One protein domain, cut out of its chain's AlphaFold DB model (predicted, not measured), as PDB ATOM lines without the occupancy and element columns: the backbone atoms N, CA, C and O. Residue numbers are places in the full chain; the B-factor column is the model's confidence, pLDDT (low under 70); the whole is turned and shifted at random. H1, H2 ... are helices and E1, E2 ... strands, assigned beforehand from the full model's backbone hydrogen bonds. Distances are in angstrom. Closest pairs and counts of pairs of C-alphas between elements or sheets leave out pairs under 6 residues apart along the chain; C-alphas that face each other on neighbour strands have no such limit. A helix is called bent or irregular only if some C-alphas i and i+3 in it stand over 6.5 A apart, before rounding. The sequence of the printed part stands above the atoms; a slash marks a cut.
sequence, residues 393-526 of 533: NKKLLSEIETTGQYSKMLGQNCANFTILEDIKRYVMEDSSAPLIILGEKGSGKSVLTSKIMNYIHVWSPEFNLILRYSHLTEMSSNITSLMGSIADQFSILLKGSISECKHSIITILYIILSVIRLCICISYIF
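AT A GLANCE: This is residues 393 to 526 of the 533 residues of an uncharacterized protein of Megaselia scalaris (UniProt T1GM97). One long helix, H1, makes a bar along one side of the domain, with H3 crossing it near its last residues and H4 standing at its other end. Between H3 and H4 the middle is filled by extended backbone, part of the link of residues 460 to 478 and the short strand E2, while H5 packs on H4 and H2 and E1 lie at the H3 end. The printed part has 134 residues, with five named helices and two named strands in the order H1, H2, E1, H3, H4, H5, E2; the class is mostly helix, and E1 and E2 pair with no named strand. The whole is compact, with a radius of gyration of the C-alphas of 15.2 A and spans of 43 by 33 by 25 A.

IN THESE COORDINATES: H1, residues 394 to 411, is 25.6 A long and begins with C-alpha 394 at (-13.405, 65.140, 15.910). H3, residues 445 to 459, is 19.8 A long and irregular: C-alphas 454 and 457 are 7.1 A apart. H4, residues 479 to 495, is 23.4 A long, beginning at (-12.590, 45.737, 11.487). H2 is residues 419 to 428, 14.3 A, and H5 is residues 505 to 516, 15.7 A. The strands are E1, residues 435 to 438, 9.7 A, and E2, residues 522 to 525, 10.0 A, ending with C-alpha 525 at (-22.118, 44.339, 18.209).

HOW THE PARTS SIT: H1 touches H3 with its residues 407 to 411 alone, about perpendicular at 78 degrees; the closest C-alphas, of Ser 407 and Ser 450, are 4.8 A apart. With residue 396 alone H1 only just touches H4, with 3 pairs of C-alphas within 8 A, about perpendicular at 77 degrees; the closest are Leu 396 and Ser 485, 6.4 A. H4 touches H5, the same way at a shallow tilt of 34 degrees, only just short of steep, closest at the C-alphas of Ala 487 and Ile 512, 6.0 A. H2 and H3 only just touch, with 3 pairs of C-alphas within 8 A, closest at Lys 424 and Trp 459, 7.4 A, the same way at a steep tilt of 46 degrees. H3 and E2 are near each other, with 7 pairs of C-alphas within 10 A. E1 and E2 are apart. Every O i to N i+4 pair is within hydrogen-bond range in H1, H2, H4 and H5; in H3, 9 of 11 are.

THE WHOLE: The C-alphas farthest apart, of Ala 415 and Lys 502, are 43.2 A apart. The printed part has no cut. The link from H3 to H4 is long, 19 residues; that from H5 to E2 is tight. Residues 438 to 443, of which 438 belongs to E1, stand free. Mean pLDDT of the printed part is 78.0, and it is under 70 at residue 413 and residues 499 to 526.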
ATOM      1  N   ASN A 393     -10.119  63.463  18.984       82.06
ATOM      2  CA  ASN A 393     -10.306  63.514  17.539       82.06
ATOM      3  C   ASN A 393     -11.783  63.778  17.200       82.06
ATOM      4  O   ASN A 393     -12.668  63.030  17.621       82.06
ATOM      5  N   LYS A 394     -12.050  64.806  16.385       81.25
ATOM      6  CA  LYS A 394     -13.405  65.140  15.910       81.25
ATOM      7  C   LYS A 394     -14.084  63.961  15.202       81.25
ATOM      8  O   LYS A 394     -15.286  63.782  15.366       81.25
ATOM      9  N   LYS A 395     -13.329  63.125  14.478       84.19
ATOM     10  CA  LYS A 395     -13.865  61.925  13.811       84.19
ATOM     11  C   LYS A 395     -14.434  60.920  14.816       84.19
ATOM     12  O   LYS A 395     -15.524  60.407  14.606       84.19
ATOM     13  N   LEU A 396     -13.738  60.705  15.934       85.69
ATOM     14  CA  LEU A 396     -14.201  59.808  16.991       85.69
ATOM     15  C   LEU A 396     -15.453  60.350  17.692       85.69
ATOM     16  O   LEU A 396     -16.368  59.592  17.995       85.69
ATOM     17  N   LEU A 397     -15.514  61.659  17.945       84.94
ATOM     18  CA  LEU A 397     -16.708  62.269  18.536       84.94
ATOM     19  C   LEU A 397     -17.914  62.152  17.598       84.94
ATOM     20  O   LEU A 397     -18.985  61.760  18.050       84.94
ATOM     21  N   SER A 398     -17.713  62.392  16.299       83.56
ATOM     22  CA  SER A 398     -18.744  62.205  15.270       83.56
ATOM     23  C   SER A 398     -19.238  60.756  15.205       83.56
ATOM     24  O   SER A 398     -20.438  60.520  15.076       83.56
ATOM     25  N   GLU A 399     -18.334  59.779  15.322       86.81
ATOM     26  CA  GLU A 399     -18.659  58.346  15.362       86.81
ATOM     27  C   GLU A 399     -19.572  57.996  16.546       86.81
ATOM     28  O   GLU A 399     -20.583  57.299  16.403       86.81
ATOM     29  N   ILE A 400     -19.213  58.489  17.733       87.00
ATOM     30  CA  ILE A 400     -19.937  58.228  18.980       87.00
ATOM     31  C   ILE A 400     -21.307  58.910  18.961       87.00
ATOM     32  O   ILE A 400     -22.293  58.304  19.376       87.00
ATOM     33  N   GLU A 401     -21.385  60.135  18.443       84.00
ATOM     34  CA  GLU A 401     -22.639  60.873  18.278       84.00
ATOM     35  C   GLU A 401     -23.583  60.160  17.303       84.00
ATOM     36  O   GLU A 401     -24.722  59.872  17.670       84.00
ATOM     37  N   THR A 402     -23.086  59.741  16.135       83.38
ATOM     38  CA  THR A 402     -23.864  58.962  15.150       83.38
ATOM     39  C   THR A 402     -24.372  57.647  15.750       83.38
ATOM     40  O   THR A 402     -25.541  57.290  15.605       83.38
ATOM     41  N   THR A 403     -23.511  56.935  16.487       86.94
ATOM     42  CA  THR A 403     -23.885  55.698  17.189       86.94
ATOM     43  C   THR A 403     -24.969  55.948  18.240       86.94
ATOM     44  O   THR A 403     -25.917  55.167  18.348       86.94
ATOM     45  N   GLY A 404     -24.856  57.037  19.003       85.94
ATOM     46  CA  GLY A 404     -25.841  57.432  20.007       85.94
ATOM     47  C   GLY A 404     -27.191  57.800  19.394       85.94
ATOM     48  O   GLY A 404     -28.219  57.319  19.871       85.94
ATOM     49  N   GLN A 405     -27.195  58.581  18.311       81.81
ATOM     50  CA  GLN A 405     -28.404  58.955  17.570       81.81
ATOM     51  C   GLN A 405     -29.109  57.723  16.988       81.81
ATOM     52  O   GLN A 405     -30.304  57.531  17.215       81.81
ATOM     53  N   TYR A 406     -28.364  56.836  16.321       85.44
ATOM     54  CA  TYR A 406     -28.914  55.592  15.777       85.44
ATOM     55  C   TYR A 406     -29.492  54.692  16.878       85.44
ATOM     56  O   TYR A 406     -30.595  54.162  16.752       85.44
ATOM     57  N   SER A 407     -28.785  54.574  18.005       86.31
ATOM     58  CA  SER A 407     -29.269  53.843  19.177       86.31
ATOM     59  C   SER A 407     -30.571  54.446  19.714       86.31
ATOM     60  O   SER A 407     -31.533  53.721  19.956       86.31
ATOM     61  N   LYS A 408     -30.654  55.773  19.841       83.88
ATOM     62  CA  LYS A 408     -31.865  56.464  20.299       83.88
ATOM     63  C   LYS A 408     -33.053  56.185  19.377       83.88
ATOM     64  O   LYS A 408     -34.108  55.822  19.887       83.88
ATOM     65  N   MET A 409     -32.865  56.277  18.058       81.56
ATOM     66  CA  MET A 409     -33.892  55.955  17.058       81.56
ATOM     67  C   MET A 409     -34.399  54.515  17.221       81.56
ATOM     68  O   MET A 409     -35.602  54.292  17.289       81.56
ATOM     69  N   LEU A 410     -33.496  53.540  17.370       84.19
ATOM     70  CA  LEU A 410     -33.876  52.139  17.583       84.19
ATOM     71  C   LEU A 410     -34.640  51.902  18.894       84.19
ATOM     72  O   LEU A 410     -35.404  50.949  18.986       84.19
ATOM     73  N   GLY A 411     -34.407  52.722  19.919       81.12
ATOM     74  CA  GLY A 411     -35.018  52.560  21.240       81.12
ATOM     75  C   GLY A 411     -36.426  53.148  21.363       81.12
ATOM     76  O   GLY A 411     -37.118  52.844  22.346       81.12
ATOM     77  N   GLN A 412     -36.835  53.983  20.400       77.31
ATOM     78  CA  GLN A 412     -38.156  54.608  20.346       77.31
ATOM     79  C   GLN A 412     -39.243  53.543  20.153       77.31
ATOM     80  O   GLN A 412     -39.063  52.584  19.408       77.31
ATOM     81  N   ASN A 413     -40.373  53.699  20.848       64.69
ATOM     82  CA  ASN A 413     -41.588  52.880  20.694       64.69
ATOM     83  C   ASN A 413     -41.415  51.360  20.863       64.69
ATOM     84  O   ASN A 413     -42.257  50.577  20.433       64.69
ATOM     85  N   CYS A 414     -40.334  50.927  21.507       74.19
ATOM     86  CA  CYS A 414     -40.076  49.513  21.745       74.19
ATOM     87  C   CYS A 414     -40.491  49.115  23.163       74.19
ATOM     88  O   CYS A 414     -40.084  49.768  24.133       74.19
ATOM     89  N   ALA A 415     -41.249  48.020  23.269       74.69
ATOM     90  CA  ALA A 415     -41.610  47.401  24.539       74.69
ATOM     91  C   ALA A 415     -40.363  46.938  25.314       74.69
ATOM     92  O   ALA A 415     -39.282  46.737  24.748       74.69
ATOM     93  N   ASN A 416     -40.506  46.779  26.629       76.75
ATOM     94  CA  ASN A 416     -39.444  46.213  27.452       76.75
ATOM     95  C   ASN A 416     -39.273  44.723  27.129       76.75
ATOM     96  O   ASN A 416     -40.245  43.976  27.042       76.75
ATOM     97  N   PHE A 417     -38.024  44.289  26.961       82.25
ATOM     98  CA  PHE A 417     -37.710  42.884  26.733       82.25
ATOM     99  C   PHE A 417     -37.599  42.149  28.067       82.25
ATOM    100  O   PHE A 417     -36.935  42.631  28.983       82.25
ATOM    101  N   THR A 418     -38.159  40.944  28.157       87.25
ATOM    102  CA  THR A 418     -38.019  40.078  29.340       87.25
ATOM    103  C   THR A 418     -36.558  39.709  29.617       87.25
ATOM    104  O   THR A 418     -36.124  39.730  30.765       87.25
ATOM    105  N   ILE A 419     -35.763  39.491  28.560       88.75
ATOM    106  CA  ILE A 419     -34.322  39.185  28.645       88.75
ATOM    107  C   ILE A 419     -33.487  40.323  29.258       88.75
ATOM    108  O   ILE A 419     -32.328  40.129  29.615       88.75
ATOM    109  N   LEU A 420     -34.046  41.531  29.385       88.88
ATOM    110  CA  LEU A 420     -33.320  42.678  29.917       88.88
ATOM    111  C   LEU A 420     -32.932  42.480  31.391       88.88
ATOM    112  O   LEU A 420     -31.847  42.904  31.786       88.88
ATOM    113  N   GLU A 421     -33.762  41.797  32.186       90.38
ATOM    114  CA  GLU A 421     -33.439  41.483  33.585       90.38
ATOM    115  C   GLU A 421     -32.313  40.445  33.699       90.38
ATOM    116  O   GLU A 421     -31.459  40.562  34.579       90.38
ATOM    117  N   ASP A 422     -32.239  39.484  32.774       89.81
ATOM    118  CA  ASP A 422     -31.128  38.525  32.715       89.81
ATOM    119  C   ASP A 422     -29.820  39.219  32.326       89.81
ATOM    120  O   ASP A 422     -28.774  38.971  32.924       89.81
ATOM    121  N   ILE A 423     -29.881  40.153  31.372       89.06
ATOM    122  CA  ILE A 423     -28.727  40.969  30.976       89.06
ATOM    123  C   ILE A 423     -28.288  41.866  32.128       89.06
ATOM    124  O   ILE A 423     -27.097  41.963  32.402       89.06
ATOM    125  N   LYS A 424     -29.226  42.501  32.831       90.31
ATOM    126  CA  LYS A 424     -28.938  43.304  34.022       90.31
ATOM    127  C   LYS A 424     -28.271  42.460  35.104       90.31
ATOM    128  O   LYS A 424     -27.253  42.881  35.647       90.31
ATOM    129  N   ARG A 425     -28.782  41.255  35.380       89.19
ATOM    130  CA  ARG A 425     -28.156  40.315  36.321       89.19
ATOM    131  C   ARG A 425     -26.738  39.967  35.877       89.19
ATOM    132  O   ARG A 425     -25.802  40.186  36.644       89.19
ATOM    133  N   TYR A 426     -26.567  39.576  34.612       86.88
ATOM    134  CA  TYR A 426     -25.251  39.331  34.031       86.88
ATOM    135  C   TYR A 426     -24.346  40.550  34.159       86.88
ATOM    136  O   TYR A 426     -23.186  40.359  34.475       86.88
ATOM    137  N   VAL A 427     -24.830  41.781  33.968       84.69
ATOM    138  CA  VAL A 427     -24.071  43.037  34.095       84.69
ATOM    139  C   VAL A 427     -23.686  43.350  35.546       84.69
ATOM    140  O   VAL A 427     -22.609  43.908  35.772       84.69
ATOM    141  N   MET A 428     -24.465  42.907  36.531       84.75
ATOM    142  CA  MET A 428     -24.183  43.108  37.959       84.75
ATOM    143  C   MET A 428     -23.278  42.044  38.592       84.75
ATOM    144  O   MET A 428     -22.519  42.351  39.516       84.75
ATOM    145  N   GLU A 429     -23.303  40.813  38.079       84.56
ATOM    146  CA  GLU A 429     -22.514  39.680  38.595       84.56
ATOM    147  C   GLU A 429     -20.984  39.894  38.500       84.56
ATOM    148  O   GLU A 429     -20.506  40.908  38.001       84.56
ATOM    149  N   ASP A 430     -20.162  38.968  38.991       74.75
ATOM    150  CA  ASP A 430     -18.686  39.048  38.892       74.75
ATOM    151  C   ASP A 430     -18.092  38.271  37.709       74.75
ATOM    152  O   ASP A 430     -16.877  38.134  37.589       74.75
ATOM    153  N   SER A 431     -18.940  37.797  36.793       76.75
ATOM    154  CA  SER A 431     -18.489  37.065  35.611       76.75
ATOM    155  C   SER A 431     -17.710  37.958  34.638       76.75
ATOM    156  O   SER A 431     -18.164  39.048  34.283       76.75
ATOM    157  N   SER A 432     -16.558  37.460  34.181       74.19
ATOM    158  CA  SER A 432     -15.754  38.031  33.092       74.19
ATOM    159  C   SER A 432     -15.973  37.322  31.750       74.19
ATOM    160  O   SER A 432     -15.319  37.656  30.762       74.19
ATOM    161  N   ALA A 433     -16.836  36.301  31.713       77.12
ATOM    162  CA  ALA A 433     -17.122  35.550  30.496       77.12
ATOM    163  C   ALA A 433     -17.931  36.418  29.521       77.12
ATOM    164  O   ALA A 433     -18.845  37.093  29.975       77.12
ATOM    165  N   PRO A 434     -17.642  36.408  28.208       79.88
ATOM    166  CA  PRO A 434     -18.400  37.191  27.238       79.88
ATOM    167  C   PRO A 434     -19.843  36.686  27.110       79.88
ATOM    168  O   PRO A 434     -20.084  35.489  26.965       79.88
ATOM    169  N   LEU A 435     -20.801  37.609  27.092       82.31
ATOM    170  CA  LEU A 435     -22.201  37.341  26.782       82.31
ATOM    171  C   LEU A 435     -22.414  37.447  25.273       82.31
ATOM    172  O   LEU A 435     -22.006  38.429  24.661       82.31
ATOM    173  N   ILE A 436     -23.094  36.467  24.681       85.31
ATOM    174  CA  ILE A 436     -23.463  36.479  23.263       85.31
ATOM    175  C   ILE A 436     -24.984  36.376  23.149       85.31
ATOM    176  O   ILE A 436     -25.592  35.430  23.637       85.31
ATOM    177  N   ILE A 437     -25.596  37.345  22.475       85.25
ATOM    178  CA  ILE A 437     -27.021  37.407  22.167       85.25
ATOM    179  C   ILE A 437     -27.211  36.899  20.739       85.25
ATOM    180  O   ILE A 437     -26.854  37.563  19.760       85.25
ATOM    181  N   LEU A 438     -27.779  35.705  20.620       87.25
ATOM    182  CA  LEU A 438     -28.061  35.064  19.343       87.25
ATOM    183  C   LEU A 438     -29.538  35.207  18.994       87.25
ATOM    184  O   LEU A 438     -30.411  35.162  19.855       87.25
ATOM    185  N   GLY A 439     -29.811  35.374  17.707       85.19
ATOM    186  CA  GLY A 439     -31.170  35.417  17.192       85.19
ATOM    187  C   GLY A 439     -31.178  35.577  15.684       85.19
ATOM    188  O   GLY A 439     -30.173  35.962  15.079       85.19
ATOM    189  N   GLU A 440     -32.323  35.327  15.065       87.88
ATOM    190  CA  GLU A 440     -32.494  35.491  13.623       87.88
ATOM    191  C   GLU A 440     -32.357  36.960  13.200       87.88
ATOM    192  O   GLU A 440     -32.389  37.895  14.015       87.88
ATOM    193  N   LYS A 441     -32.166  37.204  11.905       84.38
ATOM    194  CA  LYS A 441     -32.158  38.569  11.373       84.38
ATOM    195  C   LYS A 441     -33.540  39.198  11.597       84.38
ATOM    196  O   LYS A 441     -34.547  38.595  11.272       84.38
ATOM    197  N   GLY A 442     -33.580  40.416  12.136       82.75
ATOM    198  CA  GLY A 442     -34.842  41.107  12.432       82.75
ATOM    199  C   GLY A 442     -35.451  40.793  13.804       82.75
ATOM    200  O   GLY A 442     -36.404  41.454  14.184       82.75
ATOM    201  N   SER A 443     -34.855  39.904  14.605       84.75
ATOM    202  CA  SER A 443     -35.306  39.587  15.981       84.75
ATOM    203  C   SER A 443     -35.146  40.723  17.013       84.75
ATOM    204  O   SER A 443     -35.309  40.503  18.207       84.75
ATOM    205  N   GLY A 444     -34.786  41.939  16.588       86.44
ATOM    206  CA  GLY A 444     -34.668  43.091  17.490       86.44
ATOM    207  C   GLY A 444     -33.366  43.181  18.298       86.44
ATOM    208  O   GLY A 444     -33.293  43.981  19.220       86.44
ATOM    209  N   LYS A 445     -32.302  42.439  17.958       87.81
ATOM    210  CA  LYS A 445     -31.009  42.484  18.689       87.81
ATOM    211  C   LYS A 445     -30.420  43.898  18.841       87.81
ATOM    212  O   LYS A 445     -29.949  44.271  19.916       87.81
ATOM    213  N   SER A 446     -30.467  44.702  17.777       87.94
ATOM    214  CA  SER A 446     -29.988  46.092  17.810       87.94
ATOM    215  C   SER A 446     -30.867  46.975  18.702       87.94
ATOM    216  O   SER A 446     -30.350  47.783  19.465       87.94
ATOM    217  N   VAL A 447     -32.187  46.760  18.670       89.69
ATOM    218  CA  VAL A 447     -33.165  47.441  19.535       89.69
ATOM    219  C   VAL A 447     -32.932  47.091  21.005       89.69
ATOM    220  O   VAL A 447     -32.878  47.977  21.855       89.69
ATOM    221  N   LEU A 448     -32.716  45.809  21.311       89.50
ATOM    222  CA  LEU A 448     -32.360  45.354  22.653       89.50
ATOM    223  C   LEU A 448     -31.079  46.038  23.140       89.50
ATOM    224  O   LEU A 448     -31.024  46.499  24.277       89.50
ATOM    225  N   THR A 449     -30.071  46.172  22.277       89.12
ATOM    226  CA  THR A 449     -28.822  46.836  22.671       89.12
ATOM    227  C   THR A 449     -28.993  48.337  22.888       89.12
ATOM    228  O   THR A 449     -28.421  48.892  23.826       89.12
ATOM    229  N   SER A 450     -29.847  48.986  22.099       88.75
ATOM    230  CA  SER A 450     -30.269  50.361  22.361       88.75
ATOM    231  C   SER A 450     -30.928  50.514  23.737       88.75
ATOM    232  O   SER A 450     -30.584  51.422  24.498       88.75
ATOM    233  N   LYS A 451     -31.807  49.581  24.126       88.44
ATOM    234  CA  LYS A 451     -32.389  49.574  25.477       88.44
ATOM    235  C   LYS A 451     -31.317  49.402  26.553       88.44
ATOM    236  O   LYS A 451     -31.354  50.135  27.537       88.44
ATOM    237  N   ILE A 452     -30.340  48.514  26.362       88.88
ATOM    238  CA  ILE A 452     -29.213  48.367  27.300       88.88
ATOM    239  C   ILE A 452     -28.481  49.704  27.466       88.88
ATOM    240  O   ILE A 452     -28.244  50.114  28.597       88.88
ATOM    241  N   MET A 453     -28.185  50.423  26.377       87.38
ATOM    242  CA  MET A 453     -27.541  51.743  26.444       87.38
ATOM    243  C   MET A 453     -28.336  52.749  27.290       87.38
ATOM    244  O   MET A 453     -27.738  53.515  28.045       87.38
ATOM    245  N   ASN A 454     -29.666  52.729  27.202       86.00
ATOM    246  CA  ASN A 454     -30.524  53.627  27.979       86.00
ATOM    247  C   ASN A 454     -30.568  53.266  29.472       86.00
ATOM    248  O   ASN A 454     -30.662  54.157  30.312       86.00
ATOM    249  N   TYR A 455     -30.485  51.977  29.812       87.81
ATOM    250  CA  TYR A 455     -30.622  51.511  31.191       87.81
ATOM    251  C   TYR A 455     -29.294  51.275  31.924       87.81
ATOM    252  O   TYR A 455     -29.288  51.269  33.153       87.81
ATOM    253  N   ILE A 456     -28.163  51.121  31.227       87.62
ATOM    254  CA  ILE A 456     -26.881  50.736  31.846       87.62
ATOM    255  C   ILE A 456     -26.448  51.696  32.962       87.62
ATOM    256  O   ILE A 456     -25.985  51.251  34.010       87.62
ATOM    257  N   HIS A 457     -26.670  52.999  32.768       85.62
ATOM    258  CA  HIS A 457     -26.326  54.045  33.737       85.62
ATOM    259  C   HIS A 457     -27.361  54.178  34.856       85.62
ATOM    260  O   HIS A 457     -27.030  54.681  35.924       85.62
ATOM    261  N   VAL A 458     -28.597  53.714  34.632       88.12
ATOM    262  CA  VAL A 458     -29.619  53.576  35.686       88.12
ATOM    263  C   VAL A 458     -29.260  52.407  36.594       88.12
ATOM    264  O   VAL A 458     -29.372  52.501  37.811       88.12
ATOM    265  N   TRP A 459     -28.808  51.302  36.002       87.44
ATOM    266  CA  TRP A 459     -28.356  50.127  36.733       87.44
ATOM    267  C   TRP A 459     -27.093  50.435  37.539       87.44
ATOM    268  O   TRP A 459     -27.018  50.091  38.714       87.44
ATOM    269  N   SER A 460     -26.106  51.076  36.916       83.06
ATOM    270  CA  SER A 460     -24.849  51.447  37.559       83.06
ATOM    271  C   SER A 460     -24.293  52.724  36.923       83.06
ATOM    272  O   SER A 460     -23.730  52.673  35.824       83.06
ATOM    273  N   PRO A 461     -24.406  53.874  37.608       82.12
ATOM    274  CA  PRO A 461     -23.900  55.146  37.103       82.12
ATOM    275  C   PRO A 461     -22.391  55.136  36.835       82.12
ATOM    276  O   PRO A 461     -21.912  55.912  36.018       82.12
ATOM    277  N   GLU A 462     -21.619  54.277  37.500       80.62
ATOM    278  CA  GLU A 462     -20.157  54.253  37.361       80.62
ATOM    279  C   GLU A 462     -19.657  53.537  36.098       80.62
ATOM    280  O   GLU A 462     -18.457  53.552  35.815       80.62
ATOM    281  N   PHE A 463     -20.538  52.891  35.327       81.25
ATOM    282  CA  PHE A 463     -20.114  52.210  34.110       81.25
ATOM    283  C   PHE A 463     -19.819  53.182  32.972       81.25
ATOM    284  O   PHE A 463     -20.581  54.097  32.686       81.25
ATOM    285  N   ASN A 464     -18.726  52.908  32.262       83.44
ATOM    286  CA  ASN A 464     -18.489  53.457  30.936       83.44
ATOM    287  C   ASN A 464     -18.968  52.426  29.917       83.44
ATOM    288  O   ASN A 464     -18.544  51.270  29.958       83.44
ATOM    289  N   LEU A 465     -19.854  52.837  29.014       85.94
ATOM    290  CA  LEU A 465     -20.324  51.998  27.921       85.94
ATOM    291  C   LEU A 465     -19.647  52.433  26.624       85.94
ATOM    292  O   LEU A 465     -19.817  53.558  26.162       85.94
ATOM    293  N   ILE A 466     -18.931  51.513  25.986       88.81
ATOM    294  CA  ILE A 466     -18.524  51.667  24.591       88.81
ATOM    295  C   ILE A 466     -19.455  50.807  23.752       88.81
ATOM    296  O   ILE A 466     -19.503  49.595  23.941       88.81
ATOM    297  N   LEU A 467     -20.195  51.455  22.856       88.50
ATOM    298  CA  LEU A 467     -21.106  50.830  21.908       88.50
ATOM    299  C   LEU A 467     -20.632  51.144  20.488       88.50
ATOM    300  O   LEU A 467     -20.238  52.277  20.203       88.50
ATOM    301  N   ARG A 468     -20.685  50.150  19.599       87.62
ATOM    302  CA  ARG A 468     -20.482  50.313  18.156       87.62
ATOM    303  C   ARG A 468     -21.442  49.418  17.389       87.62
ATOM    304  O   ARG A 468     -21.625  48.262  17.767       87.62
ATOM    305  N   TYR A 469     -21.997  49.947  16.305       87.56
ATOM    306  CA  TYR A 469     -22.723  49.176  15.301       87.56
ATOM    307  C   TYR A 469     -21.818  48.995  14.086       87.56
ATOM    308  O   TYR A 469     -21.231  49.960  13.606       87.56
ATOM    309  N   SER A 470     -21.692  47.774  13.580       84.62
ATOM    310  CA  SER A 470     -20.952  47.526  12.340       84.62
ATOM    311  C   SER A 470     -21.659  48.159  11.136       84.62
ATOM    312  O   SER A 470     -22.877  48.024  11.024       84.62
ATOM    313  N   HIS A 471     -20.893  48.737  10.208       83.75
ATOM    314  CA  HIS A 471     -21.369  49.349   8.957       83.75
ATOM    315  C   HIS A 471     -22.333  50.534   9.128       83.75
ATOM    316  O   HIS A 471     -23.097  50.836   8.213       83.75
ATOM    317  N   LEU A 472     -22.314  51.211  10.278       82.69
ATOM    318  CA  LEU A 472     -23.110  52.425  10.479       82.69
ATOM    319  C   LEU A 472     -22.418  53.664   9.888       82.69
ATOM    320  O   LEU A 472     -23.068  54.600   9.437       82.69
ATOM    321  N   THR A 473     -21.091  53.660   9.890       84.31
ATOM    322  CA  THR A 473     -20.219  54.790   9.561       84.31
ATOM    323  C   THR A 473     -18.983  54.302   8.810       84.31
ATOM    324  O   THR A 473     -18.678  53.106   8.779       84.31
ATOM    325  N   GLU A 474     -18.200  55.228   8.255       78.50
ATOM    326  CA  GLU A 474     -16.924  54.891   7.616       78.50
ATOM    327  C   GLU A 474     -15.941  54.229   8.604       78.50
ATOM    328  O   GLU A 474     -15.270  53.259   8.248       78.50
ATOM    329  N   MET A 475     -15.908  54.663   9.874       80.19
ATOM    330  CA  MET A 475     -15.040  54.059  10.898       80.19
ATOM    331  C   MET A 475     -15.502  52.665  11.333       80.19
ATOM    332  O   MET A 475     -14.677  51.880  11.788       80.19
ATOM    333  N   SER A 476     -16.777  52.321  11.153       82.69
ATOM    334  CA  SER A 476     -17.321  50.993  11.466       82.69
ATOM    335  C   SER A 476     -17.470  50.078  10.241       82.69
ATOM    336  O   SER A 476     -18.021  48.982  10.361       82.69
ATOM    337  N   SER A 477     -16.963  50.497   9.074       83.19
ATOM    338  CA  SER A 477     -17.022  49.737   7.814       83.19
ATOM    339  C   SER A 477     -15.992  48.602   7.716       83.19
ATOM    340  O   SER A 477     -16.229  47.605   7.041       83.19
ATOM    341  N   ASN A 478     -14.855  48.728   8.406       83.94
ATOM    342  CA  ASN A 478     -13.775  47.742   8.423       83.94
ATOM    343  C   ASN A 478     -13.373  47.445   9.872       83.94
ATOM    344  O   ASN A 478     -13.313  48.353  10.702       83.94
ATOM    345  N   ILE A 479     -13.046  46.187  10.169       81.50
ATOM    346  CA  ILE A 479     -12.590  45.737  11.487       81.50
ATOM    347  C   ILE A 479     -11.389  46.538  12.006       81.50
ATOM    348  O   ILE A 479     -11.355  46.862  13.191       81.50
ATOM    349  N   THR A 480     -10.440  46.917  11.145       81.25
ATOM    350  CA  THR A 480      -9.261  47.696  11.561       81.25
ATOM    351  C   THR A 480      -9.656  49.096  12.023       81.25
ATOM    352  O   THR A 480      -9.236  49.530  13.094       81.25
ATOM    353  N   SER A 481     -10.503  49.783  11.252       83.94
ATOM    354  CA  SER A 481     -11.015  51.115  11.592       83.94
ATOM    355  C   SER A 481     -11.899  51.074  12.837       83.94
ATOM    356  O   SER A 481     -11.775  51.927  13.716       83.94
ATOM    357  N   LEU A 482     -12.732  50.035  12.955       83.75
ATOM    358  CA  LEU A 482     -13.644  49.843  14.075       83.75
ATOM    359  C   LEU A 482     -12.863  49.634  15.370       83.75
ATOM    360  O   LEU A 482     -13.084  50.345  16.350       83.75
ATOM    361  N   MET A 483     -11.912  48.699  15.356       83.00
ATOM    362  CA  MET A 483     -11.051  48.419  16.502       83.00
ATOM    363  C   MET A 483     -10.148  49.610  16.835       83.00
ATOM    364  O   MET A 483      -9.936  49.886  18.012       83.00
ATOM    365  N   GLY A 484      -9.683  50.358  15.827       83.50
ATOM    366  CA  GLY A 484      -8.995  51.636  16.021       83.50
ATOM    367  C   GLY A 484      -9.860  52.645  16.777       83.50
ATOM    368  O   GLY A 484      -9.439  53.152  17.811       83.50
ATOM    369  N   SER A 485     -11.113  52.846  16.351       86.19
ATOM    370  CA  SER A 485     -12.052  53.765  17.015       86.19
ATOM    371  C   SER A 485     -12.346  53.377  18.470       86.19
ATOM    372  O   SER A 485     -12.541  54.240  19.326       86.19
ATOM    373  N   ILE A 486     -12.400  52.072  18.756       85.38
ATOM    374  CA  ILE A 486     -12.620  51.538  20.100       85.38
ATOM    375  C   ILE A 486     -11.374  51.784  20.954       85.38
ATOM    376  O   ILE A 486     -11.493  52.296  22.066       85.38
ATOM    377  N   ALA A 487     -10.187  51.473  20.427       82.56
ATOM    378  CA  ALA A 487      -8.912  51.698  21.105       82.56
ATOM    379  C   ALA A 487      -8.675  53.184  21.421       82.56
ATOM    380  O   ALA A 487      -8.235  53.502  22.525       82.56
ATOM    381  N   ASP A 488      -9.033  54.087  20.508       84.94
ATOM    382  CA  ASP A 488      -8.915  55.530  20.720       84.94
ATOM    383  C   ASP A 488      -9.843  56.009  21.843       84.94
ATOM    384  O   ASP A 488      -9.390  56.699  22.760       84.94
ATOM    385  N   GLN A 489     -11.121  55.599  21.833       86.44
ATOM    386  CA  GLN A 489     -12.062  55.926  22.916       86.44
ATOM    387  C   GLN A 489     -11.565  55.390  24.263       86.44
ATOM    388  O   GLN A 489     -11.628  56.093  25.270       86.44
ATOM    389  N   PHE A 490     -11.015  54.176  24.275       81.81
ATOM    390  CA  PHE A 490     -10.384  53.592  25.454       81.81
ATOM    391  C   PHE A 490      -9.192  54.397  25.961       81.81
ATOM    392  O   PHE A 490      -9.092  54.653  27.161       81.81
ATOM    393  N   SER A 491      -8.285  54.789  25.063       80.62
ATOM    394  CA  SER A 491      -7.102  55.569  25.421       80.62
ATOM    395  C   SER A 491      -7.506  56.891  26.064       80.62
ATOM    396  O   SER A 491      -6.966  57.247  27.109       80.62
ATOM    397  N   ILE A 492      -8.522  57.563  25.520       83.19
ATOM    398  CA  ILE A 492      -9.026  58.821  26.077       83.19
ATOM    399  C   ILE A 492      -9.653  58.603  27.456       83.19
ATOM    400  O   ILE A 492      -9.327  59.331  28.389       83.19
ATOM    401  N   LEU A 493     -10.513  57.590  27.614       81.31
ATOM    402  CA  LEU A 493     -11.168  57.309  28.896       81.31
ATOM    403  C   LEU A 493     -10.176  56.947  30.011       81.31
ATOM    404  O   LEU A 493     -10.487  57.155  31.181       81.31
ATOM    405  N   LEU A 494      -9.004  56.405  29.664       75.75
ATOM    406  CA  LEU A 494      -8.024  55.931  30.642       75.75
ATOM    407  C   LEU A 494      -6.851  56.853  30.888       75.75
ATOM    408  O   LEU A 494      -6.424  57.013  32.028       75.75
ATOM    409  N   LYS A 495      -6.288  57.388  29.812       76.62
ATOM    410  CA  LYS A 495      -5.063  58.183  29.836       76.62
ATOM    411  C   LYS A 495      -5.348  59.672  29.683       76.62
ATOM    412  O   LYS A 495      -4.437  60.466  29.864       76.62
ATOM    413  N   GLY A 496      -6.572  60.052  29.306       73.50
ATOM    414  CA  GLY A 496      -6.912  61.431  28.954       73.50
ATOM    415  C   GLY A 496      -6.361  61.878  27.595       73.50
ATOM    416  O   GLY A 496      -6.538  63.034  27.232       73.50
ATOM    417  N   SER A 497      -5.717  60.986  26.833       72.88
ATOM    418  CA  SER A 497      -5.054  61.304  25.562       72.88
ATOM    419  C   SER A 497      -5.222  60.195  24.518       72.88
ATOM    420  O   SER A 497      -5.478  59.027  24.836       72.88
ATOM    421  N   ILE A 498      -5.101  60.566  23.241       70.44
ATOM    422  CA  ILE A 498      -5.182  59.633  22.110       70.44
ATOM    423  C   ILE A 498      -3.878  58.843  22.000       70.44
ATOM    424  O   ILE A 498      -2.788  59.391  22.147       70.44
ATOM    425  N   SER A 499      -3.979  57.554  21.684       66.88
ATOM    426  CA  SER A 499      -2.816  56.767  21.291       66.88
ATOM    427  C   SER A 499      -2.398  57.116  19.861       66.88
ATOM    428  O   SER A 499      -3.066  56.710  18.917       66.88
ATOM    429  N   GLU A 500      -1.270  57.809  19.681       60.34
ATOM    430  CA  GLU A 500      -0.653  58.083  18.367       60.34
ATOM    431  C   GLU A 500      -0.009  56.826  17.746       60.34
ATOM    432  O   GLU A 500       1.149  56.798  17.330       60.34
ATOM    433  N   CYS A 501      -0.734  55.715  17.738       58.38
ATOM    434  CA  CYS A 501      -0.234  54.447  17.242       58.38
ATOM    435  C   CYS A 501      -0.698  54.226  15.804       58.38
ATOM    436  O   CYS A 501      -1.869  54.409  15.480       58.38
ATOM    437  N   LYS A 502       0.203  53.752  14.933       61.03
ATOM    438  CA  LYS A 502      -0.197  53.247  13.613       61.03
ATOM    439  C   LYS A 502      -1.201  52.111  13.827       61.03
ATOM    440  O   LYS A 502      -0.876  51.137  14.506       61.03
ATOM    441  N   HIS A 503      -2.401  52.240  13.257       62.81
ATOM    442  CA  HIS A 503      -3.497  51.271  13.358       62.81
ATOM    443  C   HIS A 503      -3.174  49.965  12.606       62.81
ATOM    444  O   HIS A 503      -3.785  49.633  11.594       62.81
ATOM    445  N   SER A 504      -2.179  49.218  13.085       67.12
ATOM    446  CA  SER A 504      -1.977  47.818  12.726       67.12
ATOM    447  C   SER A 504      -2.793  46.947  13.679       67.12
ATOM    448  O   SER A 504      -2.939  47.284  14.855       67.12
ATOM    449  N   ILE A 505      -3.302  45.812  13.200       65.38
ATOM    450  CA  ILE A 505      -4.093  44.881  14.022       65.38
ATOM    451  C   ILE A 505      -3.314  44.464  15.276       65.38
ATOM    452  O   ILE A 505      -3.878  44.424  16.363       65.38
ATOM    453  N   ILE A 506      -2.003  44.234  15.150       69.69
ATOM    454  CA  ILE A 506      -1.127  43.836  16.261       69.69
ATOM    455  C   ILE A 506      -1.003  44.965  17.290       69.69
ATOM    456  O   ILE A 506      -1.104  44.726  18.491       69.69
ATOM    457  N   THR A 507      -0.824  46.205  16.834       65.94
ATOM    458  CA  THR A 507      -0.712  47.374  17.718       65.94
ATOM    459  C   THR A 507      -2.035  47.669  18.419       65.94
ATOM    460  O   THR A 507      -2.040  47.942  19.616       65.94
ATOM    461  N   ILE A 508      -3.161  47.552  17.711       66.88
ATOM    462  CA  ILE A 508      -4.495  47.721  18.290       66.88
ATOM    463  C   ILE A 508      -4.772  46.626  19.320       66.88
ATOM    464  O   ILE A 508      -5.214  46.935  20.422       66.88
ATOM    465  N   LEU A 509      -4.451  45.365  19.010       66.50
ATOM    466  CA  LEU A 509      -4.590  44.256  19.950       66.50
ATOM    467  C   LEU A 509      -3.724  44.485  21.192       66.50
ATOM    468  O   LEU A 509      -4.190  44.263  22.302       66.50
ATOM    469  N   TYR A 510      -2.494  44.984  21.029       68.56
ATOM    470  CA  TYR A 510      -1.622  45.320  22.150       68.56
ATOM    471  C   TYR A 510      -2.196  46.452  23.005       68.56
ATOM    472  O   TYR A 510      -2.203  46.329  24.226       68.56
ATOM    473  N   ILE A 511      -2.719  47.525  22.402       64.38
ATOM    474  CA  ILE A 511      -3.361  48.628  23.134       64.38
ATOM    475  C   ILE A 511      -4.588  48.110  23.872       64.38
ATOM    476  O   ILE A 511      -4.679  48.311  25.076       64.38
ATOM    477  N   ILE A 512      -5.478  47.395  23.183       64.88
ATOM    478  CA  ILE A 512      -6.689  46.819  23.763       64.88
ATOM    479  C   ILE A 512      -6.323  45.858  24.896       64.88
ATOM    480  O   ILE A 512      -6.867  46.002  25.974       64.88
ATOM    481  N   LEU A 513      -5.360  44.949  24.736       66.06
ATOM    482  CA  LEU A 513      -4.929  44.030  25.800       66.06
ATOM    483  C   LEU A 513      -4.241  44.752  26.971       66.06
ATOM    484  O   LEU A 513      -4.458  44.397  28.129       66.06
ATOM    485  N   SER A 514      -3.437  45.779  26.689       58.78
ATOM    486  CA  SER A 514      -2.788  46.610  27.713       58.78
ATOM    487  C   SER A 514      -3.813  47.426  28.501       58.78
ATOM    488  O   SER A 514      -3.674  47.602  29.706       58.78
ATOM    489  N   VAL A 515      -4.867  47.884  27.829       55.41
ATOM    490  CA  VAL A 515      -5.989  48.647  28.383       55.41
ATOM    491  C   VAL A 515      -6.983  47.744  29.118       55.41
ATOM    492  O   VAL A 515      -7.438  48.098  30.203       55.41
ATOM    493  N   ILE A 516      -7.263  46.552  28.593       57.38
ATOM    494  CA  ILE A 516      -8.051  45.500  29.246       57.38
ATOM    495  C   ILE A 516      -7.370  45.079  30.549       57.38
ATOM    496  O   ILE A 516      -8.044  44.711  31.493       57.38
ATOM    497  N   ARG A 517      -6.049  45.192  30.701       50.22
ATOM    498  CA  ARG A 517      -5.421  44.984  32.020       50.22
ATOM    499  C   ARG A 517      -5.714  46.098  33.036       50.22
ATOM    500  O   ARG A 517      -5.487  45.885  34.222       50.22
ATOM    501  N   LEU A 518      -6.212  47.257  32.598       44.66
ATOM    502  CA  LEU A 518      -6.341  48.478  33.401       44.66
ATOM    503  C   LEU A 518      -7.787  48.971  33.619       44.66
ATOM    504  O   LEU A 518      -7.981  49.684  34.600       44.66
ATOM    505  N   CYS A 519      -8.804  48.618  32.804       41.97
ATOM    506  CA  CYS A 519     -10.195  49.089  33.018       41.97
ATOM    507  C   CYS A 519     -11.343  48.343  32.289       41.97
ATOM    508  O   CYS A 519     -11.144  47.307  31.668       41.97
ATOM    509  N   ILE A 520     -12.559  48.880  32.480       52.56
ATOM    510  CA  ILE A 520     -13.916  48.288  32.564       52.56
ATOM    511  C   ILE A 520     -14.728  48.314  31.253       52.56
ATOM    512  O   ILE A 520     -14.660  49.287  30.514       52.56
ATOM    513  N   CYS A 521     -15.549  47.265  31.078       41.81
ATOM    514  CA  CYS A 521     -16.685  47.021  30.156       41.81
ATOM    515  C   CYS A 521     -16.608  47.485  28.681       41.81
ATOM    516  O   CYS A 521     -16.628  48.669  28.362       41.81
ATOM    517  N   ILE A 522     -16.675  46.515  27.759       42.66
ATOM    518  CA  ILE A 522     -16.714  46.703  26.298       42.66
ATOM    519  C   ILE A 522     -18.016  46.078  25.779       42.66
ATOM    520  O   ILE A 522     -18.243  44.903  26.008       42.66
ATOM    521  N   SER A 523     -18.883  46.784  25.053       41.09
ATOM    522  CA  SER A 523     -19.992  46.132  24.327       41.09
ATOM    523  C   SER A 523     -19.722  46.203  22.824       41.09
ATOM    524  O   SER A 523     -19.522  47.280  22.271       41.09
ATOM    525  N   TYR A 524     -19.671  45.054  22.150       43.91
ATOM    526  CA  TYR A 524     -19.292  44.949  20.738       43.91
ATOM    527  C   TYR A 524     -20.396  44.247  19.950       43.91
ATOM    528  O   TYR A 524     -20.584  43.044  20.083       43.91
ATOM    529  N   ILE A 525     -21.122  44.960  19.090       41.44
ATOM    530  CA  ILE A 525     -22.118  44.339  18.209       41.44
ATOM    531  C   ILE A 525     -21.474  44.015  16.861       41.44
ATOM    532  O   ILE A 525     -21.054  44.911  16.131       41.44
ATOM    533  N   PHE A 526     -21.460  42.729  16.504       36.28
ATOM    534  CA  PHE A 526     -21.086  42.261  15.175       36.28
ATOM    535  C   PHE A 526     -22.350  41.958  14.366       36.28
ATOM    536  O   PHE A 526     -23.120  41.065  14.709       36.28
TER     537      PHE A 526